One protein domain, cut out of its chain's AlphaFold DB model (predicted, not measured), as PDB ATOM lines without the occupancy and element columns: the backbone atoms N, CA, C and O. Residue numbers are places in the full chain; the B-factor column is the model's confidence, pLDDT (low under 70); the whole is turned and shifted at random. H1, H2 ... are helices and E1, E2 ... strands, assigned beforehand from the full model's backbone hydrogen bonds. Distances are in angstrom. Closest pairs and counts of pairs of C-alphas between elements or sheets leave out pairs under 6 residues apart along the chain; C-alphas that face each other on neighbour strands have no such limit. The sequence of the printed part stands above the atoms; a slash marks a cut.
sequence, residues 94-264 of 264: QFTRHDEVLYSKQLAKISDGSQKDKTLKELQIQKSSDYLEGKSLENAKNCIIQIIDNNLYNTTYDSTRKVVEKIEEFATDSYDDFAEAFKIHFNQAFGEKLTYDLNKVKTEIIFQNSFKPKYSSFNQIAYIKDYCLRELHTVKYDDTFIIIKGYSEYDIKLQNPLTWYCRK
ATOM      1  N   GLN A  94     506.174 332.736 369.801       76.44
ATOM      2  CA  GLN A  94     506.861 332.495 371.073       76.44
ATOM      3  C   GLN A  94     505.932 331.960 372.168       76.44
ATOM      4  O   GLN A  94     506.410 331.189 372.985       76.44
ATOM      5  N   PHE A  95     504.635 332.294 372.172       80.38
ATOM      6  CA  PHE A  95     503.699 331.737 373.158       80.38
ATOM      7  C   PHE A  95     503.537 330.233 372.953       80.38
ATOM      8  O   PHE A  95     503.690 329.464 373.894       80.38
ATOM      9  N   THR A  96     503.385 329.809 371.695       81.62
ATOM     10  CA  THR A  96     503.420 328.386 371.336       81.62
ATOM     11  C   THR A  96     504.731 327.733 371.770       81.62
ATOM     12  O   THR A  96     504.713 326.648 372.328       81.62
ATOM     13  N   ARG A  97     505.871 328.411 371.604       82.44
ATOM     14  CA  ARG A  97     507.166 327.891 372.060       82.44
ATOM     15  C   ARG A  97     507.279 327.803 373.587       82.44
ATOM     16  O   ARG A  97     507.940 326.901 374.096       82.44
ATOM     17  N   HIS A  98     506.682 328.736 374.326       84.00
ATOM     18  CA  HIS A  98     506.587 328.661 375.784       84.00
ATOM     19  C   HIS A  98     505.782 327.432 376.204       84.00
ATOM     20  O   HIS A  98     506.274 326.655 377.022       84.00
ATOM     21  N   ASP A  99     504.626 327.207 375.576       89.06
ATOM     22  CA  ASP A  99     503.819 326.005 375.795       89.06
ATOM     23  C   ASP A  99     504.602 324.735 375.448       89.06
ATOM     24  O   ASP A  99     504.663 323.824 376.262       89.06
ATOM     25  N   GLU A 100     505.289 324.687 374.303       87.25
ATOM     26  CA  GLU A 100     506.126 323.546 373.899       87.25
ATOM     27  C   GLU A 100     507.215 323.234 374.932       87.25
ATOM     28  O   GLU A 100     507.478 322.069 375.232       87.25
ATOM     29  N   VAL A 101     507.855 324.260 375.502       88.06
ATOM     30  CA  VAL A 101     508.872 324.090 376.549       88.06
ATOM     31  C   VAL A 101     508.250 323.587 377.850       88.06
ATOM     32  O   VAL A 101     508.849 322.733 378.509       88.06
ATOM     33  N   LEU A 102     507.084 324.106 378.241       89.44
ATOM     34  CA  LEU A 102     506.355 323.645 379.426       89.44
ATOM     35  C   LEU A 102     505.905 322.191 379.257       89.44
ATOM     36  O   LEU A 102     506.241 321.355 380.096       89.44
ATOM     37  N   TYR A 103     505.265 321.885 378.130       91.06
ATOM     38  CA  TYR A 103     504.821 320.551 377.750       91.06
ATOM     39  C   TYR A 103     505.984 319.564 377.734       91.06
ATOM     40  O   TYR A 103     505.946 318.559 378.431       91.06
ATOM     41  N   SER A 104     507.082 319.890 377.043       89.12
ATOM     42  CA  SER A 104     508.266 319.022 376.973       89.12
ATOM     43  C   SER A 104     508.848 318.727 378.358       89.12
ATOM     44  O   SER A 104     509.272 317.605 378.631       89.12
ATOM     45  N   LYS A 105     508.870 319.725 379.254       90.19
ATOM     46  CA  LYS A 105     509.330 319.543 380.639       90.19
ATOM     47  C   LYS A 105     508.395 318.646 381.442       90.19
ATOM     48  O   LYS A 105     508.885 317.873 382.258       90.19
ATOM     49  N   GLN A 106     507.083 318.770 381.263       92.12
ATOM     50  CA  GLN A 106     506.106 317.925 381.950       92.12
ATOM     51  C   GLN A 106     506.132 316.497 381.405       92.12
ATOM     52  O   GLN A 106     506.237 315.561 382.190       92.12
ATOM     53  N   LEU A 107     506.176 316.334 380.082       90.75
ATOM     54  CA  LEU A 107     506.309 315.045 379.413       90.75
ATOM     55  C   LEU A 107     507.572 314.302 379.866       90.75
ATOM     56  O   LEU A 107     507.531 313.109 380.148       90.75
ATOM     57  N   ALA A 108     508.695 315.009 380.012       90.06
ATOM     58  CA  ALA A 108     509.935 314.427 380.523       90.06
ATOM     59  C   ALA A 108     509.844 313.943 381.983       90.06
ATOM     60  O   ALA A 108     510.640 313.099 382.374       90.06
ATOM     61  N   LYS A 109     508.910 314.465 382.791       90.44
ATOM     62  CA  LYS A 109     508.694 314.011 384.178       90.44
ATOM     63  C   LYS A 109     507.819 312.765 384.267       90.44
ATOM     64  O   LYS A 109     507.960 312.017 385.225       90.44
ATOM     65  N   ILE A 110     506.912 312.581 383.310       89.12
ATOM     66  CA  ILE A 110     505.961 311.458 383.282       89.12
ATOM     67  C   ILE A 110     506.395 310.320 382.347       89.12
ATOM     68  O   ILE A 110     505.678 309.331 382.222       89.12
ATOM     69  N   SER A 111     507.539 310.471 381.674       87.31
ATOM     70  CA  SER A 111     508.119 309.448 380.801       87.31
ATOM     71  C   SER A 111     509.373 308.840 381.413       87.31
ATOM     72  O   SER A 111     510.074 309.481 382.196       87.31
ATOM     73  N   ASP A 112     509.705 307.623 380.991       86.06
ATOM     74  CA  ASP A 112     510.938 306.919 381.374       86.06
ATOM     75  C   ASP A 112     512.215 307.498 380.721       86.06
ATOM     76  O   ASP A 112     513.324 306.996 380.909       86.06
ATOM     77  N   GLY A 113     512.066 308.575 379.944       78.31
ATOM     78  CA  GLY A 113     513.133 309.250 379.212       78.31
ATOM     79  C   GLY A 113     513.369 308.710 377.800       78.31
ATOM     80  O   GLY A 113     513.970 309.425 376.988       78.31
ATOM     81  N   SER A 114     512.861 307.520 377.464       88.81
ATOM     82  CA  SER A 114     512.968 306.936 376.128       88.81
ATOM     83  C   SER A 114     512.082 307.675 375.121       88.81
ATOM     84  O   SER A 114     510.992 308.155 375.429       88.81
ATOM     85  N   GLN A 115     512.541 307.765 373.868       88.31
ATOM     86  CA  GLN A 115     511.765 308.426 372.816       88.31
ATOM     87  C   GLN A 115     510.458 307.681 372.509       88.31
ATOM     88  O   GLN A 115     509.450 308.307 372.198       88.31
ATOM     89  N   LYS A 116     510.472 306.348 372.619       91.19
ATOM     90  CA  LYS A 116     509.296 305.509 372.377       91.19
ATOM     91  C   LYS A 116     508.203 305.772 373.414       91.19
ATOM     92  O   LYS A 116     507.047 305.918 373.028       91.19
ATOM     93  N   ASP A 117     508.569 305.852 374.692       90.75
ATOM     94  CA  ASP A 117     507.620 306.150 375.763       90.75
ATOM     95  C   ASP A 117     507.075 307.576 375.637       90.75
ATOM     96  O   ASP A 117     505.865 307.765 375.649       90.75
ATOM     97  N   LYS A 118     507.933 308.570 375.358       89.38
ATOM     98  CA  LYS A 118     507.485 309.948 375.084       89.38
ATOM     99  C   LYS A 118     506.425 310.012 373.988       89.38
ATOM    100  O   LYS A 118     505.375 310.605 374.202       89.38
ATOM    101  N   THR A 119     506.666 309.363 372.849       91.62
ATOM    102  CA  THR A 119     505.699 309.332 371.743       91.62
ATOM    103  C   THR A 119     504.410 308.602 372.124       91.62
ATOM    104  O   THR A 119     503.325 309.027 371.734       91.62
ATOM    105  N   LEU A 120     504.494 307.523 372.908       92.56
ATOM    106  CA  LEU A 120     503.304 306.828 373.400       92.56
ATOM    107  C   LEU A 120     502.480 307.721 374.339       92.56
ATOM    108  O   LEU A 120     501.266 307.817 374.168       92.56
ATOM    109  N   LYS A 121     503.131 308.397 375.290       92.44
ATOM    110  CA  LYS A 121     502.500 309.334 376.228       92.44
ATOM    111  C   LYS A 121     501.859 310.514 375.498       92.44
ATOM    112  O   LYS A 121     500.709 310.836 375.775       92.44
ATOM    113  N   GLU A 122     502.541 311.097 374.511       92.44
ATOM    114  CA  GLU A 122     501.981 312.145 373.643       92.44
ATOM    115  C   GLU A 122     500.696 311.685 372.948       92.44
ATOM    116  O   GLU A 122     499.685 312.382 372.994       92.44
ATOM    117  N   LEU A 123     500.711 310.487 372.352       91.94
ATOM    118  CA  LEU A 123     499.535 309.918 371.691       91.94
ATOM    119  C   LEU A 123     498.390 309.640 372.668       91.94
ATOM    120  O   LEU A 123     497.230 309.772 372.288       91.94
ATOM    121  N   GLN A 124     498.687 309.232 373.902       92.25
ATOM    122  CA  GLN A 124     497.663 309.005 374.921       92.25
ATOM    123  C   GLN A 124     497.049 310.318 375.410       92.25
ATOM    124  O   GLN A 124     495.833 310.389 375.544       92.25
ATOM    125  N   ILE A 125     497.859 311.362 375.604       91.69
ATOM    126  CA  ILE A 125     497.378 312.706 375.953       91.69
ATOM    127  C   ILE A 125     496.465 313.240 374.846       91.69
ATOM    128  O   ILE A 125     495.359 313.676 375.136       91.69
ATOM    129  N   GLN A 126     496.885 313.151 373.580       89.31
ATOM    130  CA  GLN A 126     496.096 313.621 372.432       89.31
ATOM    131  C   GLN A 126     494.785 312.853 372.227       89.31
ATOM    132  O   GLN A 126     493.859 313.378 371.619       89.31
ATOM    133  N   LYS A 127     494.712 311.603 372.694       87.19
ATOM    134  CA  LYS A 127     493.506 310.765 372.632       87.19
ATOM    135  C   LYS A 127     492.653 310.834 373.899       87.19
ATOM    136  O   LYS A 127     491.652 310.126 373.966       87.19
ATOM    137  N   SER A 128     493.064 311.612 374.900       85.06
ATOM    138  CA  SER A 128     492.270 311.814 376.111       85.06
ATOM    139  C   SER A 128     490.948 312.493 375.757       85.06
ATOM    140  O   SER A 128     490.928 313.382 374.905       85.06
ATOM    141  N   SER A 129     489.869 312.116 376.445       78.12
ATOM    142  CA  SER A 129     488.567 312.803 376.390       78.12
ATOM    143  C   SER A 129     488.679 314.297 376.698       78.12
ATOM    144  O   SER A 129     487.888 315.105 376.223       78.12
ATOM    145  N   ASP A 130     489.698 314.670 377.469       79.12
ATOM    146  CA  ASP A 130     489.869 316.020 378.002       79.12
ATOM    147  C   ASP A 130     490.696 316.892 377.050       79.12
ATOM    148  O   ASP A 130     490.810 318.103 377.230       79.12
ATOM    149  N   TYR A 131     491.313 316.279 376.034       86.44
ATOM    150  CA  TYR A 131     492.111 316.990 375.051       86.44
ATOM    151  C   TYR A 131     491.192 317.652 374.021       86.44
ATOM    152  O   TYR A 131     490.594 317.005 373.162       86.44
ATOM    153  N   LEU A 132     491.108 318.980 374.086       83.75
ATOM    154  CA  LEU A 132     490.338 319.781 373.144       83.75
ATOM    155  C   LEU A 132     491.248 320.418 372.093       83.75
ATOM    156  O   LEU A 132     492.216 321.109 372.410       83.75
ATOM    157  N   GLU A 133     490.873 320.290 370.821       86.31
ATOM    158  CA  GLU A 133     491.536 320.987 369.721       86.31
ATOM    159  C   GLU A 133     490.554 321.519 368.671       86.31
ATOM    160  O   GLU A 133     489.360 321.208 368.663       86.31
ATOM    161  N   GLY A 134     491.070 322.375 367.786       85.88
ATOM    162  CA  GLY A 134     490.333 322.900 366.642       85.88
ATOM    163  C   GLY A 134     488.977 323.498 367.022       85.88
ATOM    164  O   GLY A 134     488.885 324.413 367.842       85.88
ATOM    165  N   LYS A 135     487.914 322.985 366.394       83.62
ATOM    166  CA  LYS A 135     486.547 323.495 366.560       83.62
ATOM    167  C   LYS A 135     485.981 323.221 367.958       83.62
ATOM    168  O   LYS A 135     485.269 324.074 368.482       83.62
ATOM    169  N   SER A 136     486.308 322.082 368.568       82.19
ATOM    170  CA  SER A 136     485.810 321.717 369.902       82.19
ATOM    171  C   SER A 136     486.358 322.660 370.972       82.19
ATOM    172  O   SER A 136     485.596 323.176 371.789       82.19
ATOM    173  N   LEU A 137     487.654 322.980 370.901       85.88
ATOM    174  CA  LEU A 137     488.278 323.970 371.781       85.88
ATOM    175  C   LEU A 137     487.682 325.371 371.591       85.88
ATOM    176  O   LEU A 137     487.411 326.067 372.564       85.88
ATOM    177  N   GLU A 138     487.456 325.797 370.348       86.69
ATOM    178  CA  GLU A 138     486.863 327.112 370.081       86.69
ATOM    179  C   GLU A 138     485.420 327.208 370.608       86.69
ATOM    180  O   GLU A 138     485.033 328.214 371.205       86.69
ATOM    181  N   ASN A 139     484.631 326.141 370.469       83.19
ATOM    182  CA  ASN A 139     483.296 326.060 371.057       83.19
ATOM    183  C   ASN A 139     483.352 326.142 372.595       83.19
ATOM    184  O   ASN A 139     482.581 326.899 373.188       83.19
ATOM    185  N   ALA A 140     484.291 325.430 373.231       82.06
ATOM    186  CA  ALA A 140     484.544 325.477 374.677       82.06
ATOM    187  C   ALA A 140     484.827 326.897 375.167       82.06
ATOM    188  O   ALA A 140     484.160 327.394 376.077       82.06
ATOM    189  N   LYS A 141     485.749 327.597 374.505       86.75
ATOM    190  CA  LYS A 141     486.070 328.988 374.837       86.75
ATOM    191  C   LYS A 141     484.846 329.896 374.738       86.75
ATOM    192  O   LYS A 141     484.573 330.655 375.666       86.75
ATOM    193  N   ASN A 142     484.099 329.807 373.638       85.94
ATOM    194  CA  ASN A 142     482.925 330.651 373.415       85.94
ATOM    195  C   ASN A 142     481.826 330.402 374.452       85.94
ATOM    196  O   ASN A 142     481.226 331.357 374.943       85.94
ATOM    197  N   CYS A 143     481.612 329.147 374.846       79.38
ATOM    198  CA  CYS A 143     480.669 328.814 375.904       79.38
ATOM    199  C   CYS A 143     481.099 329.384 377.265       79.38
ATOM    200  O   CYS A 143     480.305 330.073 377.902       79.38
ATOM    201  N   ILE A 144     482.360 329.195 377.682       81.81
ATOM    202  CA  ILE A 144     482.880 329.783 378.934       81.81
ATOM    203  C   ILE A 144     482.668 331.295 378.946       81.81
ATOM    204  O   ILE A 144     482.206 331.854 379.940       81.81
ATOM    205  N   ILE A 145     482.988 331.960 377.833       85.88
ATOM    206  CA  ILE A 145     482.809 333.404 377.689       85.88
ATOM    207  C   ILE A 145     481.338 333.785 377.888       85.88
ATOM    208  O   ILE A 145     481.064 334.691 378.673       85.88
ATOM    209  N   GLN A 146     480.406 333.079 377.244       83.75
ATOM    210  CA  GLN A 146     478.968 333.327 377.378       83.75
ATOM    211  C   GLN A 146     478.457 333.074 378.800       83.75
ATOM    212  O   GLN A 146     477.737 333.912 379.339       83.75
ATOM    213  N   ILE A 147     478.841 331.958 379.430       78.06
ATOM    214  CA  ILE A 147     478.457 331.637 380.812       78.06
ATOM    215  C   ILE A 147     478.924 332.755 381.743       78.06
ATOM    216  O   ILE A 147     478.136 333.274 382.533       78.06
ATOM    217  N   ILE A 148     480.187 333.163 381.632       80.50
ATOM    218  CA  ILE A 148     480.764 334.192 382.495       80.50
ATOM    219  C   ILE A 148     480.098 335.550 382.254       80.50
ATOM    220  O   ILE A 148     479.696 336.201 383.219       80.50
ATOM    221  N   ASP A 149     479.938 335.968 380.998       81.44
ATOM    222  CA  ASP A 149     479.360 337.276 380.672       81.44
ATOM    223  C   ASP A 149     477.885 337.375 381.096       81.44
ATOM    224  O   ASP A 149     477.471 338.408 381.623       81.44
ATOM    225  N   ASN A 150     477.114 336.290 380.966       76.12
ATOM    226  CA  ASN A 150     475.698 336.268 381.340       76.12
ATOM    227  C   ASN A 150     475.465 336.172 382.857       76.12
ATOM    228  O   ASN A 150     474.442 336.650 383.345       76.12
ATOM    229  N   ASN A 151     476.386 335.568 383.616       68.88
ATOM    230  CA  ASN A 151     476.172 335.281 385.042       68.88
ATOM    231  C   ASN A 151     476.960 336.194 385.993       68.88
ATOM    232  O   ASN A 151     476.602 336.314 387.167       68.88
ATOM    233  N   LEU A 152     478.018 336.865 385.521       69.50
ATOM    234  CA  LEU A 152     478.865 337.712 386.370       69.50
ATOM    235  C   LEU A 152     478.643 339.215 386.210       69.50
ATOM    236  O   LEU A 152     479.322 339.986 386.884       69.50
ATOM    237  N   TYR A 153     477.666 339.643 385.404       56.19
ATOM    238  CA  TYR A 153     477.427 341.060 385.103       56.19
ATOM    239  C   TYR A 153     477.181 341.943 386.349       56.19
ATOM    240  O   TYR A 153     477.393 343.149 386.276       56.19
ATOM    241  N   ASN A 154     476.796 341.369 387.503       50.59
ATOM    242  CA  ASN A 154     476.368 342.130 388.690       50.59
ATOM    243  C   ASN A 154     476.843 341.612 390.069       50.59
ATOM    244  O   ASN A 154     476.303 342.040 391.088       50.59
ATOM    245  N   THR A 155     477.803 340.688 390.175       50.00
ATOM    246  CA  THR A 155     478.032 340.011 391.471       50.00
ATOM    247  C   THR A 155     479.118 340.638 392.351       50.00
ATOM    248  O   THR A 155     480.321 340.532 392.119       50.00
ATOM    249  N   THR A 156     478.651 341.224 393.451       50.16
ATOM    250  CA  THR A 156     479.369 341.387 394.713       50.16
ATOM    251  C   THR A 156     479.595 340.011 395.369       50.16
ATOM    252  O   THR A 156     478.681 339.207 395.518       50.16
ATOM    253  N   TYR A 157     480.845 339.747 395.751       46.66
ATOM    254  CA  TYR A 157     481.325 338.705 396.676       46.66
ATOM    255  C   TYR A 157     481.196 337.199 396.341       46.66
ATOM    256  O   TYR A 157     482.100 336.475 396.744       46.66
ATOM    257  N   ASP A 158     480.211 336.714 395.575       55.34
ATOM    258  CA  ASP A 158     479.937 335.255 395.454       55.34
ATOM    259  C   ASP A 158     479.998 334.693 394.012       55.34
ATOM    260  O   ASP A 158     479.169 333.898 393.570       55.34
ATOM    261  N   SER A 159     480.943 335.187 393.206       63.94
ATOM    262  CA  SER A 159     480.965 334.962 391.750       63.94
ATOM    263  C   SER A 159     481.555 333.615 391.314       63.94
ATOM    264  O   SER A 159     481.174 333.086 390.280       63.94
ATOM    265  N   THR A 160     482.533 333.077 392.044       63.88
ATOM    266  CA  THR A 160     483.328 331.911 391.608       63.88
ATOM    267  C   THR A 160     482.558 330.607 391.760       63.88
ATOM    268  O   THR A 160     482.541 329.803 390.834       63.88
ATOM    269  N   ARG A 161     481.842 330.441 392.877       65.94
ATOM    270  CA  ARG A 161     480.941 329.308 393.111       65.94
ATOM    271  C   ARG A 161     479.823 329.247 392.065       65.94
ATOM    272  O   ARG A 161     479.633 328.206 391.452       65.94
ATOM    273  N   LYS A 162     479.176 330.383 391.775       67.31
ATOM    274  CA  LYS A 162     478.132 330.478 390.736       67.31
ATOM    275  C   LYS A 162     478.641 330.149 389.332       67.31
ATOM    276  O   LYS A 162     477.885 329.619 388.530       67.31
ATOM    277  N   VAL A 163     479.898 330.470 389.018       66.94
ATOM    278  CA  VAL A 163     480.511 330.097 387.730       66.94
ATOM    279  C   VAL A 163     480.679 328.588 387.633       66.94
ATOM    280  O   VAL A 163     480.331 328.030 386.601       66.94
ATOM    281  N   VAL A 164     481.157 327.937 388.696       67.06
ATOM    282  CA  VAL A 164     481.301 326.474 388.730       67.06
ATOM    283  C   VAL A 164     479.943 325.788 388.651       67.06
ATOM    284  O   VAL A 164     479.755 324.961 387.771       67.06
ATOM    285  N   GLU A 165     478.965 326.208 389.455       71.50
ATOM    286  CA  GLU A 165     477.602 325.654 389.421       71.50
ATOM    287  C   GLU A 165     476.964 325.796 388.024       71.50
ATOM    288  O   GLU A 165     476.378 324.853 387.505       71.50
ATOM    289  N   LYS A 166     477.133 326.946 387.353       70.12
ATOM    290  CA  LYS A 166     476.600 327.163 385.993       70.12
ATOM    291  C   LYS A 166     477.352 326.396 384.909       70.12
ATOM    292  O   LYS A 166     476.751 326.018 383.907       70.12
ATOM    293  N   ILE A 167     478.651 326.181 385.094       65.44
ATOM    294  CA  ILE A 167     479.439 325.301 384.233       65.44
ATOM    295  C   ILE A 167     478.960 323.849 384.392       65.44
ATOM    296  O   ILE A 167     478.741 323.177 383.385       65.44
ATOM    297  N   GLU A 168     478.751 323.386 385.625       64.81
ATOM    298  CA  GLU A 168     478.250 322.042 385.924       64.81
ATOM    299  C   GLU A 168     476.839 321.825 385.347       64.81
ATOM    300  O   GLU A 168     476.601 320.811 384.690       64.81
ATOM    301  N   GLU A 169     475.930 322.798 385.491       67.69
ATOM    302  CA  GLU A 169     474.600 322.773 384.860       67.69
ATOM    303  C   GLU A 169     474.702 322.625 383.329       67.69
ATOM    304  O   GLU A 169     474.108 321.716 382.752       67.69
ATOM    305  N   PHE A 170     475.523 323.447 382.664       62.75
ATOM    306  CA  PHE A 170     475.667 323.411 381.202       62.75
ATOM    307  C   PHE A 170     476.273 322.093 380.691       62.75
ATOM    308  O   PHE A 170     475.858 321.563 379.659       62.75
ATOM    309  N   ALA A 171     477.231 321.526 381.427       57.41
ATOM    310  CA  ALA A 171     477.822 320.224 381.119       57.41
ATOM    311  C   ALA A 171     476.857 319.044 381.362       57.41
ATOM    312  O   ALA A 171     477.166 317.901 381.026       57.41
ATOM    313  N   THR A 172     475.704 319.279 381.983       56.44
ATOM    314  CA  THR A 172     474.676 318.250 382.183       56.44
ATOM    315  C   THR A 172     473.687 318.216 381.011       56.44
ATOM    316  O   THR A 172     473.178 317.149 380.679       56.44
ATOM    317  N   ASP A 173     473.505 319.349 380.327       53.66
ATOM    318  CA  ASP A 173     472.582 319.511 379.195       53.66
ATOM    319  C   ASP A 173     473.230 319.262 377.812       53.66
ATOM    320  O   ASP A 173     472.536 319.193 376.796       53.66
ATOM    321  N   SER A 174     474.560 319.109 377.753       53.06
ATOM    322  CA  SER A 174     475.341 318.849 376.534       53.06
ATOM    323  C   SER A 174     475.848 317.396 376.505       53.06
ATOM    324  O   SER A 174     476.485 316.937 377.447       53.06
ATOM    325  N   TYR A 175     475.567 316.671 375.414       49.47
ATOM    326  CA  TYR A 175     475.955 315.264 375.179       49.47
ATOM    327  C   TYR A 175     477.216 315.115 374.301       49.47
ATOM    328  O   TYR A 175     477.371 314.116 373.603       49.47
ATOM    329  N   ASP A 176     478.107 316.104 374.307       58.00
ATOM    330  CA  ASP A 176     479.318 316.093 373.476       58.00
ATOM    331  C   ASP A 176     480.578 315.917 374.344       58.00
ATOM    332  O   ASP A 176     480.557 316.281 375.519       58.00
ATOM    333  N   ASP A 177     481.699 315.456 373.761       54.09
ATOM    334  CA  ASP A 177     483.049 315.380 374.388       54.09
ATOM    335  C   ASP A 177     483.424 316.675 375.154       54.09
ATOM    336  O   ASP A 177     484.142 316.697 376.151       54.09
ATOM    337  N   PHE A 178     482.845 317.781 374.692       56.12
ATOM    338  CA  PHE A 178     482.805 319.096 375.312       56.12
ATOM    339  C   PHE A 178     482.362 319.102 376.794       56.12
ATOM    340  O   PHE A 178     482.984 319.771 377.615       56.12
ATOM    341  N   ALA A 179     481.295 318.395 377.160       62.03
ATOM    342  CA  ALA A 179     480.728 318.408 378.508       62.03
ATOM    343  C   ALA A 179     481.590 317.631 379.514       62.03
ATOM    344  O   ALA A 179     481.668 317.987 380.692       62.03
ATOM    345  N   GLU A 180     482.263 316.583 379.043       63.38
ATOM    346  CA  GLU A 180     483.147 315.755 379.857       63.38
ATOM    347  C   GLU A 180     484.438 316.504 380.212       63.38
ATOM    348  O   GLU A 180     484.787 316.590 381.394       63.38
ATOM    349  N   ALA A 181     485.050 317.187 379.237       62.94
ATOM    350  CA  ALA A 181     486.188 318.074 379.485       62.94
ATOM    351  C   ALA A 181     485.846 319.163 380.525       62.94
ATOM    352  O   ALA A 181     486.619 319.427 381.448       62.94
ATOM    353  N   PHE A 182     484.651 319.760 380.452       68.88
ATOM    354  CA  PHE A 182     484.237 320.762 381.437       68.88
ATOM    355  C   PHE A 182     484.101 320.184 382.850       68.88
ATOM    356  O   PHE A 182     484.588 320.800 383.794       68.88
ATOM    357  N   LYS A 183     483.506 318.998 383.020       68.62
ATOM    358  CA  LYS A 183     483.375 318.352 384.342       68.62
ATOM    359  C   LYS A 183     484.727 318.052 384.984       68.62
ATOM    360  O   LYS A 183     484.874 318.144 386.204       68.62
ATOM    361  N   ILE A 184     485.722 317.706 384.174       69.88
ATOM    362  CA  ILE A 184     487.057 317.369 384.669       69.88
ATOM    363  C   ILE A 184     487.807 318.615 385.139       69.88
ATOM    364  O   ILE A 184     488.437 318.585 386.201       69.88
ATOM    365  N   HIS A 185     487.697 319.718 384.397       71.88
ATOM    366  CA  HIS A 185     488.399 320.962 384.715       71.88
ATOM    367  C   HIS A 185     487.661 321.857 385.716       71.88
ATOM    368  O   HIS A 185     488.311 322.575 386.476       71.88
ATOM    369  N   PHE A 186     486.330 321.814 385.756       77.94
ATOM    370  CA  PHE A 186     485.491 322.767 386.485       77.94
ATOM    371  C   PHE A 186     484.588 322.067 387.497       77.94
ATOM    372  O   PHE A 186     483.369 322.058 387.376       77.94
ATOM    373  N   ASN A 187     485.221 321.496 388.514       76.56
ATOM    374  CA  ASN A 187     484.551 320.908 389.669       76.56
ATOM    375  C   ASN A 187     484.654 321.825 390.901       76.56
ATOM    376  O   ASN A 187     485.297 322.882 390.880       76.56
ATOM    377  N   GLN A 188     484.076 321.385 392.020       77.88
ATOM    378  CA  GLN A 188     484.165 322.102 393.293       77.88
ATOM    379  C   GLN A 188     485.611 322.456 393.695       77.88
ATOM    380  O   GLN A 188     485.863 323.586 394.115       77.88
ATOM    381  N   ALA A 189     486.577 321.546 393.520       83.38
ATOM    382  CA  ALA A 189     487.975 321.802 393.877       83.38
ATOM    383  C   ALA A 189     488.607 322.903 393.003       83.38
ATOM    384  O   ALA A 189     489.375 323.733 393.499       83.38
ATOM    385  N   PHE A 190     488.248 322.969 391.716       85.12
ATOM    386  CA  PHE A 190     488.590 324.111 390.868       85.12
ATOM    387  C   PHE A 190     487.982 325.408 391.419       85.12
ATOM    388  O   PHE A 190     488.686 326.412 391.523       85.12
ATOM    389  N   GLY A 191     486.705 325.389 391.814       81.69
ATOM    390  CA  GLY A 191     486.018 326.551 392.385       81.69
ATOM    391  C   GLY A 191     486.675 327.078 393.658       81.69
ATOM    392  O   GLY A 191     486.869 328.289 393.807       81.69
ATOM    393  N   GLU A 192     487.079 326.181 394.551       84.50
ATOM    394  CA  GLU A 192     487.815 326.508 395.774       84.50
ATOM    395  C   GLU A 192     489.181 327.127 395.453       84.50
ATOM    396  O   GLU A 192     489.515 328.194 395.979       84.50
ATOM    397  N   LYS A 193     489.936 326.526 394.522       87.38
ATOM    398  CA  LYS A 193     491.237 327.048 394.082       87.38
ATOM    399  C   LYS A 193     491.117 328.420 393.421       87.38
ATOM    400  O   LYS A 193     491.839 329.340 393.796       87.38
ATOM    401  N   LEU A 194     490.178 328.587 392.490       88.38
ATOM    402  CA  LEU A 194     489.901 329.867 391.841       88.38
ATOM    403  C   LEU A 194     489.526 330.935 392.877       88.38
ATOM    404  O   LEU A 194     489.990 332.067 392.788       88.38
ATOM    405  N   THR A 195     488.713 330.587 393.875       84.81
ATOM    406  CA  THR A 195     488.328 331.511 394.952       84.81
ATOM    407  C   THR A 195     489.532 331.931 395.786       84.81
ATOM    408  O   THR A 195     489.710 333.120 396.061       84.81
ATOM    409  N   TYR A 196     490.377 330.971 396.164       88.69
ATOM    410  CA  TYR A 196     491.606 331.231 396.903       88.69
ATOM    411  C   TYR A 196     492.544 332.164 396.125       88.69
ATOM    412  O   TYR A 196     492.941 333.214 396.642       88.69
ATOM    413  N   ASP A 197     492.841 331.830 394.869       90.56
ATOM    414  CA  ASP A 197     493.741 332.611 394.019       90.56
ATOM    415  C   ASP A 197     493.173 334.009 393.736       90.56
ATOM    416  O   ASP A 197     493.888 335.008 393.846       90.56
ATOM    417  N   LEU A 198     491.866 334.114 393.480       88.88
ATOM    418  CA  LEU A 198     491.180 335.390 393.302       88.88
ATOM    419  C   LEU A 198     491.284 336.274 394.552       88.88
ATOM    420  O   LEU A 198     491.542 337.473 394.435       88.88
ATOM    421  N   ASN A 199     491.092 335.709 395.746       87.50
ATOM    422  CA  ASN A 199     491.205 336.456 396.997       87.50
ATOM    423  C   ASN A 199     492.639 336.923 397.242       87.50
ATOM    424  O   ASN A 199     492.846 338.084 397.592       87.50
ATOM    425  N   LYS A 200     493.632 336.074 396.962       90.81
ATOM    426  CA  LYS A 200     495.047 336.455 397.028       90.81
ATOM    427  C   LYS A 200     495.361 337.624 396.092       90.81
ATOM    428  O   LYS A 200     496.000 338.590 396.504       90.81
ATOM    429  N   VAL A 201     494.864 337.575 394.854       90.94
ATOM    430  CA  VAL A 201     495.019 338.662 393.877       90.94
ATOM    431  C   VAL A 201     494.321 339.939 394.343       90.94
ATOM    432  O   VAL A 201     494.904 341.016 394.242       90.94
ATOM    433  N   LYS A 202     493.108 339.851 394.900       88.00
ATOM    434  CA  LYS A 202     492.407 341.013 395.470       88.00
ATOM    435  C   LYS A 202     493.205 341.661 396.593       88.00
ATOM    436  O   LYS A 202     493.351 342.880 396.588       88.00
ATOM    437  N   THR A 203     493.733 340.869 397.523       87.56
ATOM    438  CA  THR A 203     494.568 341.370 398.620       87.56
ATOM    439  C   THR A 203     495.804 342.086 398.089       87.56
ATOM    440  O   THR A 203     496.083 343.203 398.521       87.56
ATOM    441  N   GLU A 204     496.493 341.503 397.104       88.94
ATOM    442  CA  GLU A 204     497.643 342.145 396.461       88.94
ATOM    443  C   GLU A 204     497.249 343.465 395.787       88.94
ATOM    444  O   GLU A 204     497.920 344.480 395.951       88.94
ATOM    445  N   ILE A 205     496.123 343.503 395.072       87.06
ATOM    446  CA  ILE A 205     495.642 344.728 394.427       87.06
ATOM    447  C   ILE A 205     495.308 345.807 395.460       87.06
ATOM    448  O   ILE A 205     495.684 346.960 395.259       87.06
ATOM    449  N   ILE A 206     494.637 345.452 396.559       86.12
ATOM    450  CA  ILE A 206     494.331 346.374 397.663       86.12
ATOM    451  C   ILE A 206     495.627 346.937 398.251       86.12
ATOM    452  O   ILE A 206     495.760 348.154 398.383       86.12
ATOM    453  N   PHE A 207     496.599 346.068 398.535       87.81
ATOM    454  CA  PHE A 207     497.907 346.468 399.043       87.81
ATOM    455  C   PHE A 207     498.596 347.446 398.083       87.81
ATOM    456  O   PHE A 207     498.954 348.551 398.475       87.81
ATOM    457  N   GLN A 208     498.687 347.113 396.798       85.25
ATOM    458  CA  GLN A 208     499.333 347.955 395.783       85.25
ATOM    459  C   GLN A 208     498.607 349.282 395.545       85.25
ATOM    460  O   GLN A 208     499.231 350.297 395.234       85.25
ATOM    461  N   ASN A 209     497.285 349.287 395.689       84.00
ATOM    462  CA  ASN A 209     496.465 350.488 395.618       84.00
ATOM    463  C   ASN A 209     496.710 351.429 396.805       84.00
ATOM    464  O   ASN A 209     496.614 352.638 396.617       84.00
ATOM    465  N   SER A 210     497.092 350.919 397.981       86.06
ATOM    466  CA  SER A 210     497.397 351.761 399.149       86.06
ATOM    467  C   SER A 210     498.622 352.669 398.955       86.06
ATOM    468  O   SER A 210     498.723 353.712 399.595       86.06
ATOM    469  N   PHE A 211     499.514 352.325 398.020       85.62
ATOM    470  CA  PHE A 211     500.701 353.120 397.679       85.62
ATOM    471  C   PHE A 211     500.485 354.076 396.498       85.62
ATOM    472  O   PHE A 211     501.430 354.729 396.054       85.62
ATOM    473  N   LYS A 212     499.271 354.142 395.936       81.06
ATOM    474  CA  LYS A 212     498.978 354.933 394.735       81.06
ATOM    475  C   LYS A 212     498.033 356.094 395.053       81.06
ATOM    476  O   LYS A 212     497.051 355.904 395.759       81.06
ATOM    477  N   PRO A 213     498.241 357.275 394.442       74.25
ATOM    478  CA  PRO A 213     497.339 358.418 394.606       74.25
ATOM    479  C   PRO A 213     495.969 358.212 393.936       74.25
ATOM    480  O   PRO A 213     495.028 358.946 394.220       74.25
ATOM    481  N   LYS A 214     495.850 357.235 393.027       76.38
ATOM    482  CA  LYS A 214     494.591 356.816 392.404       76.38
ATOM    483  C   LYS A 214     494.469 355.300 392.453       76.38
ATOM    484  O   LYS A 214     495.395 354.588 392.056       76.38
ATOM    485  N   TYR A 215     493.315 354.829 392.904       76.38
ATOM    486  CA  TYR A 215     493.007 353.409 392.968       76.38
ATOM    487  C   TYR A 215     492.729 352.852 391.580       76.38
ATOM    488  O   TYR A 215     491.983 353.440 390.802       76.38
ATOM    489  N   SER A 216     493.316 351.696 391.279       79.81
ATOM    490  CA  SER A 216     492.982 350.957 390.067       79.81
ATOM    491  C   SER A 216     491.801 350.022 390.334       79.81
ATOM    492  O   SER A 216     491.795 349.308 391.341       79.81
ATOM    493  N   SER A 217     490.812 350.011 389.439       84.00
ATOM    494  CA  SER A 217     489.647 349.129 389.550       84.00
ATOM    495  C   SER A 217     489.975 347.744 389.001       84.00
ATOM    496  O   SER A 217     490.476 347.615 387.885       84.00
ATOM    497  N   PHE A 218     489.720 346.700 389.792       87.31
ATOM    498  CA  PHE A 218     489.976 345.319 389.392       87.31
ATOM    499  C   PHE A 218     488.805 344.740 388.595       87.31
ATOM    500  O   PHE A 218     487.694 344.591 389.100       87.31
ATOM    501  N   ASN A 219     489.072 344.367 387.349       87.94
ATOM    502  CA  ASN A 219     488.169 343.638 386.478       87.94
ATOM    503  C   ASN A 219     488.204 342.139 386.811       87.94
ATOM    504  O   ASN A 219     488.833 341.334 386.123       87.94
ATOM    505  N   GLN A 220     487.505 341.783 387.887       86.38
ATOM    506  CA  GLN A 220     487.363 340.406 388.358       86.38
ATOM    507  C   GLN A 220     486.757 339.473 387.297       86.38
ATOM    508  O   GLN A 220     487.161 338.317 387.211       86.38
ATOM    509  N   ILE A 221     485.833 339.967 386.465       85.00
ATOM    510  CA  ILE A 221     485.193 339.170 385.407       85.00
ATOM    511  C   ILE A 221     486.231 338.734 384.370       85.00
ATOM    512  O   ILE A 221     486.301 337.557 384.025       85.00
ATOM    513  N   ALA A 222     487.077 339.659 383.906       88.06
ATOM    514  CA  ALA A 222     488.146 339.331 382.963       88.06
ATOM    515  C   ALA A 222     489.181 338.368 383.568       88.06
ATOM    516  O   ALA A 222     489.631 337.465 382.872       88.06
ATOM    517  N   TYR A 223     489.509 338.520 384.858       90.50
ATOM    518  CA  TYR A 223     490.398 337.587 385.556       90.50
ATOM    519  C   TYR A 223     489.822 336.167 385.581       90.50
ATOM    520  O   TYR A 223     490.499 335.226 385.185       90.50
ATOM    521  N   ILE A 224     488.561 336.011 386.000       88.00
ATOM    522  CA  ILE A 224     487.896 334.700 386.054       88.00
ATOM    523  C   ILE A 224     487.808 334.087 384.652       88.00
ATOM    524  O   ILE A 224     488.084 332.904 384.485       88.00
ATOM    525  N   LYS A 225     487.495 334.901 383.636       88.25
ATOM    526  CA  LYS A 225     487.455 334.471 382.234       88.25
ATOM    527  C   LYS A 225     488.786 333.895 381.775       88.25
ATOM    528  O   LYS A 225     488.816 332.756 381.326       88.25
ATOM    529  N   ASP A 226     489.879 334.636 381.926       92.75
ATOM    530  CA  ASP A 226     491.202 334.144 381.534       92.75
ATOM    531  C   ASP A 226     491.631 332.930 382.371       92.75
ATOM    532  O   ASP A 226     492.261 332.023 381.835       92.75
ATOM    533  N   TYR A 227     491.252 332.864 383.653       91.75
ATOM    534  CA  TYR A 227     491.532 331.709 384.508       91.75
ATOM    535  C   TYR A 227     490.856 330.445 383.976       91.75
ATOM    536  O   TYR A 227     491.521 329.430 383.785       91.75
ATOM    537  N   CYS A 228     489.560 330.508 383.664       88.25
ATOM    538  CA  CYS A 228     488.849 329.368 383.093       88.25
ATOM    539  C   CYS A 228     489.376 329.006 381.695       88.25
ATOM    540  O   CYS A 228     489.568 327.831 381.391       88.25
ATOM    541  N   LEU A 229     489.662 330.005 380.852       90.88
ATOM    542  CA  LEU A 229     490.213 329.770 379.516       90.88
ATOM    543  C   LEU A 229     491.605 329.134 379.565       90.88
ATOM    544  O   LEU A 229     491.908 328.330 378.690       90.88
ATOM    545  N   ARG A 230     492.428 329.445 380.577       92.69
ATOM    546  CA  ARG A 230     493.722 328.790 380.805       92.69
ATOM    547  C   ARG A 230     493.562 327.294 381.056       92.69
ATOM    548  O   ARG A 230     494.300 326.509 380.467       92.69
ATOM    549  N   GLU A 231     492.628 326.905 381.925       90.38
ATOM    550  CA  GLU A 231     492.460 325.499 382.315       90.38
ATOM    551  C   GLU A 231     491.986 324.612 381.154       90.38
ATOM    552  O   GLU A 231     492.362 323.445 381.119       90.38
ATOM    553  N   LEU A 232     491.282 325.160 380.152       88.94
ATOM    554  CA  LEU A 232     490.961 324.434 378.909       88.94
ATOM    555  C   LEU A 232     492.199 324.003 378.104       88.94
ATOM    556  O   LEU A 232     492.095 323.151 377.229       88.94
ATOM    557  N   HIS A 233     493.361 324.609 378.364       91.62
ATOM    558  CA  HIS A 233     494.645 324.209 377.777       91.62
ATOM    559  C   HIS A 233     495.459 323.348 378.734       91.62
ATOM    560  O   HIS A 233     496.691 323.345 378.694       91.62
ATOM    561  N   THR A 234     494.782 322.629 379.618       91.31
ATOM    562  CA  THR A 234     495.381 321.564 380.404       91.31
ATOM    563  C   THR A 234     494.653 320.270 380.098       91.31
ATOM    564  O   THR A 234     493.485 320.291 379.749       91.31
ATOM    565  N   VAL A 235     495.346 319.146 380.210       90.12
ATOM    566  CA  VAL A 235     494.765 317.816 380.037       90.12
ATOM    567  C   VAL A 235     495.129 317.007 381.256       90.12
ATOM    568  O   VAL A 235     496.301 316.975 381.651       90.12
ATOM    569  N   LYS A 236     494.135 316.374 381.875       86.69
ATOM    570  CA  LYS A 236     494.406 315.443 382.958       86.69
ATOM    571  C   LYS A 236     495.000 314.172 382.357       86.69
ATOM    572  O   LYS A 236     494.433 313.554 381.461       86.69
ATOM    573  N   TYR A 237     496.179 313.808 382.834       86.88
ATOM    574  CA  TYR A 237     496.862 312.585 382.459       86.88
ATOM    575  C   TYR A 237     497.393 311.935 383.734       86.88
ATOM    576  O   TYR A 237     498.198 312.534 384.455       86.88
ATOM    577  N   ASP A 238     496.896 310.734 384.033       82.94
ATOM    578  CA  ASP A 238     497.009 310.110 385.352       82.94
ATOM    579  C   ASP A 238     496.526 311.089 386.456       82.94
ATOM    580  O   ASP A 238     495.411 311.616 386.389       82.94
ATOM    581  N   ASP A 239     497.377 311.390 387.442       81.00
ATOM    582  CA  ASP A 239     497.107 312.343 388.531       81.00
ATOM    583  C   ASP A 239     497.715 313.738 388.288       81.00
ATOM    584  O   ASP A 239     497.840 314.548 389.209       81.00
ATOM    585  N   THR A 240     498.141 314.041 387.056       83.00
ATOM    586  CA  THR A 240     498.823 315.300 386.717       83.00
ATOM    587  C   THR A 240     498.095 316.067 385.617       83.00
ATOM    588  O   THR A 240     497.626 315.495 384.641       83.00
ATOM    589  N   PHE A 241     498.054 317.396 385.739       87.88
ATOM    590  CA  PHE A 241     497.619 318.275 384.653       87.88
ATOM    591  C   PHE A 241     498.799 318.630 383.746       87.88
ATOM    592  O   PHE A 241     499.788 319.229 384.182       87.88
ATOM    593  N   ILE A 242     498.681 318.263 382.475       91.75
ATOM    594  CA  ILE A 242     499.668 318.525 381.432       91.75
ATOM    595  C   ILE A 242     499.218 319.730 380.612       91.75
ATOM    596  O   ILE A 242     498.076 319.796 380.177       91.75
ATOM    597  N   ILE A 243     500.112 320.691 380.409       92.94
ATOM    598  CA  ILE A 243     499.841 321.928 379.677       92.94
ATOM    599  C   ILE A 243     499.913 321.665 378.177       92.94
ATOM    600  O   ILE A 243     500.913 321.145 377.697       92.94
ATOM    601  N   ILE A 244     498.907 322.099 377.428       91.00
ATOM    602  CA  ILE A 244     498.888 322.039 375.967       91.00
ATOM    603  C   ILE A 244     498.938 323.444 375.350       91.00
ATOM    604  O   ILE A 244     498.966 324.473 376.031       91.00
ATOM    605  N   LYS A 245     499.021 323.488 374.018       90.56
ATOM    606  CA  LYS A 245     499.179 324.723 373.248       90.56
ATOM    607  C   LYS A 245     498.010 325.687 373.474       90.56
ATOM    608  O   LYS A 245     496.882 325.359 373.137       90.56
ATOM    609  N   GLY A 246     498.325 326.915 373.881       89.44
ATOM    610  CA  GLY A 246     497.380 328.001 374.149       89.44
ATOM    611  C   GLY A 246     497.298 328.395 375.626       89.44
ATOM    612  O   GLY A 246     496.715 329.428 375.940       89.44
ATOM    613  N   TYR A 247     497.928 327.641 376.530       92.88
ATOM    614  CA  TYR A 247     497.947 327.918 377.969       92.88
ATOM    615  C   TYR A 247     498.652 329.233 378.324       92.88
ATOM    616  O   TYR A 247     498.109 330.059 379.062       92.88
ATOM    617  N   SER A 248     499.853 329.454 377.775       90.31
ATOM    618  CA  SER A 248     500.708 330.595 378.135       90.31
ATOM    619  C   SER A 248     500.068 331.947 377.819       90.31
ATOM    620  O   SER A 248     500.383 332.936 378.479       90.31
ATOM    621  N   GLU A 249     499.155 332.006 376.843       88.81
ATOM    622  CA  GLU A 249     498.386 333.219 376.527       88.81
ATOM    623  C   GLU A 249     497.649 333.767 377.758       88.81
ATOM    624  O   GLU A 249     497.643 334.979 377.988       88.81
ATOM    625  N   TYR A 250     497.039 332.881 378.543       91.75
ATOM    626  CA  TYR A 250     496.233 333.248 379.702       91.75
ATOM    627  C   TYR A 250     497.071 333.287 380.977       91.75
ATOM    628  O   TYR A 250     496.933 334.208 381.781       91.75
ATOM    629  N   ASP A 251     497.989 332.332 381.145       91.56
ATOM    630  CA  ASP A 251     498.794 332.221 382.362       91.56
ATOM    631  C   ASP A 251     499.628 333.481 382.635       91.56
ATOM    632  O   ASP A 251     499.644 334.006 383.748       91.56
ATOM    633  N   ILE A 252     500.230 334.055 381.593       86.50
ATOM    634  CA  ILE A 252     501.021 335.288 381.702       86.50
ATOM    635  C   ILE A 252     500.177 336.475 382.183       86.50
ATOM    636  O   ILE A 252     500.676 337.346 382.910       86.50
ATOM    637  N   LYS A 253     498.893 336.516 381.804       88.19
ATOM    638  CA  LYS A 253     497.972 337.557 382.264       88.19
ATOM    639  C   LYS A 253     497.642 337.384 383.742       88.19
ATOM    640  O   LYS A 253     497.760 338.339 384.515       88.19
ATOM    641  N   LEU A 254     497.326 336.154 384.144       91.56
ATOM    642  CA  LEU A 254     496.988 335.787 385.521       91.56
ATOM    643  C   LEU A 254     498.153 335.989 386.495       91.56
ATOM    644  O   LEU A 254     497.919 336.378 387.637       91.56
ATOM    645  N   GLN A 255     499.396 335.799 386.045       88.56
ATOM    646  CA  GLN A 255     500.602 336.086 386.831       88.56
ATOM    647  C   GLN A 255     500.837 337.590 387.061       88.56
ATOM    648  O   GLN A 255     501.541 337.964 387.997       88.56
ATOM    649  N   ASN A 256     500.246 338.467 386.239       84.69
ATOM    650  CA  ASN A 256     500.472 339.917 386.283       84.69
ATOM    651  C   ASN A 256     499.164 340.724 386.414       84.69
ATOM    652  O   ASN A 256     498.903 341.632 385.614       84.69
ATOM    653  N   PRO A 257     498.329 340.466 387.436       85.75
ATOM    654  CA  PRO A 257     496.940 340.909 387.439       85.75
ATOM    655  C   PRO A 257     496.761 342.433 387.481       85.75
ATOM    656  O   PRO A 257     495.853 342.965 386.845       85.75
ATOM    657  N   LEU A 258     497.672 343.159 388.136       82.75
ATOM    658  CA  LEU A 258     497.696 344.631 388.153       82.75
ATOM    659  C   LEU A 258     497.849 345.251 386.765       82.75
ATOM    660  O   LEU A 258     497.451 346.387 386.528       82.75
ATOM    661  N   THR A 259     498.502 344.532 385.865       79.56
ATOM    662  CA  THR A 259     498.796 345.023 384.526       79.56
ATOM    663  C   THR A 259     497.646 344.739 383.567       79.56
ATOM    664  O   THR A 259     497.442 345.481 382.606       79.56
ATOM    665  N   TRP A 260     496.923 343.650 383.817       83.56
ATOM    666  CA  TRP A 260     495.977 343.058 382.880       83.56
ATOM    667  C   TRP A 260     494.522 343.294 383.245       83.56
ATOM    668  O   TRP A 260     493.682 343.492 382.372       83.56
ATOM    669  N   TYR A 261     494.235 343.336 384.540       87.19
ATOM    670  CA  TYR A 261     492.874 343.413 385.048       87.19
ATOM    671  C   TYR A 261     492.621 344.685 385.840       87.19
ATOM    672  O   TYR A 261     491.479 344.945 386.192       87.19
ATOM    673  N   CYS A 262     493.636 345.504 386.106       83.88
ATOM    674  CA  CYS A 262     493.445 346.776 386.787       83.88
ATOM    675  C   CYS A 262     493.482 347.941 385.793       83.88
ATOM    676  O   CYS A 262     494.512 348.215 385.176       83.88
ATOM    677  N   ARG A 263     492.358 348.650 385.646       69.94
ATOM    678  CA  ARG A 263     492.316 349.911 384.887       69.94
ATOM    679  C   ARG A 263     492.750 351.063 385.795       69.94
ATOM    680  O   ARG A 263     492.381 351.079 386.969       69.94
ATOM    681  N   LYS A 264     493.559 351.980 385.257       58.81
ATOM    682  CA  LYS A 264     493.946 353.234 385.925       58.81
ATOM    683  C   LYS A 264     492.855 354.289 385.802       58.81
ATOM    684  O   LYS A 264     492.141 354.244 384.777       58.81
TER     685      LYS A 264
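Overview. This is residues 94 to 264 of the 264 residues of an uncharacterized protein of Lactobacillus crispatus (UniProt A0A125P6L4). This is an elongated body of helices with H7 in its middle; H3 and H8 pack on H7, and the hairpin H4 and H5 adds to the body beyond H3. At one end H1 and H2 meet in a corner beside the small strand hairpin E1 and E2, while H6, the longest helix, reaches toward the other end. The 171 printed residues hold, in order, H1 to H7, the antiparallel two-stranded sheet E1 - E2, then H8 and H9, and the class is mostly helix. The whole is compact, with a radius of gyration of the C-alphas of 17.5 A and spans of 58 by 38 by 25 A.

Arrangement. Start at H1, residues 94 to 110, which with residues 107 to 108 alone touches residues 118 to 122 of H2, residues 115 to 126, at a steep tilt of 66 degrees; the closest C-alphas, of Leu 107 and Lys 118, are 6.8 A apart. Next find H3, residues 134 to 151, whose residues 144 to 151 alone touch residues 162 to 167 of H4, residues 159 to 173; the closest C-alphas are those of Ile 148 and Val 163, 6.7 A. H4 forms a helical hairpin with H5, residues 177 to 185, at a shallow tilt of 31 degrees, closest at C-alphas 171 and 179, 4.3 A. Residues 160 to 164 of H4 alone touch residues 188 to 195 of H6, residues 188 to 210, closest at C-alphas 161 and 191, 5.8 A. H7, residues 220 to 231, touches residues 141 to 149 of H3 alone at a shallow tilt of 26 degrees, opposite ways, closest at C-alphas 229 and 141, 6.3 A. H6 and H7, a helical hairpin, only just touch, with 3 pairs of C-alphas within 8 A, closest at C-alphas 194 and 227, 7.7 A. Strands E1, residues 234 to 237, and E2, residues 240 to 243, form an antiparallel hairpin, with N 235 and O 242 within hydrogen-bond range at 2.8 A. H8, residues 247 to 255, touches H7, closest at C-alphas 247 and 230, 5.2 A, and only just touches H9, residues 257 to 260, only at the corner, with 3 pairs of C-alphas within 8 A, closest at C-alphas 253 and 260, 5.9 A. Every O i to N i+4 pair is within hydrogen-bond range in H1 to H7, and 4 of 5 are in H8; H9 is too short for such a pair.

Along the chain. Find C-alpha 94 at (506.861, 332.495, 371.073); H1 runs 24.3 A from there. H3 spans 26.3 A, H4 21.6 A and H6 33.0 A, ending at C-alpha 210, (497.397, 351.761, 399.149). H9 ends at C-alpha 260, (495.977, 343.058, 382.880).

Size, cuts and confidence. Look at the C-alphas of Lys 116 and Pro 213, the two farthest apart, at 58.6 A. The printed part has no cut and no long link; pLDDT is under 70 at residues 151 to 164, 167 to 184 and 263 to 264.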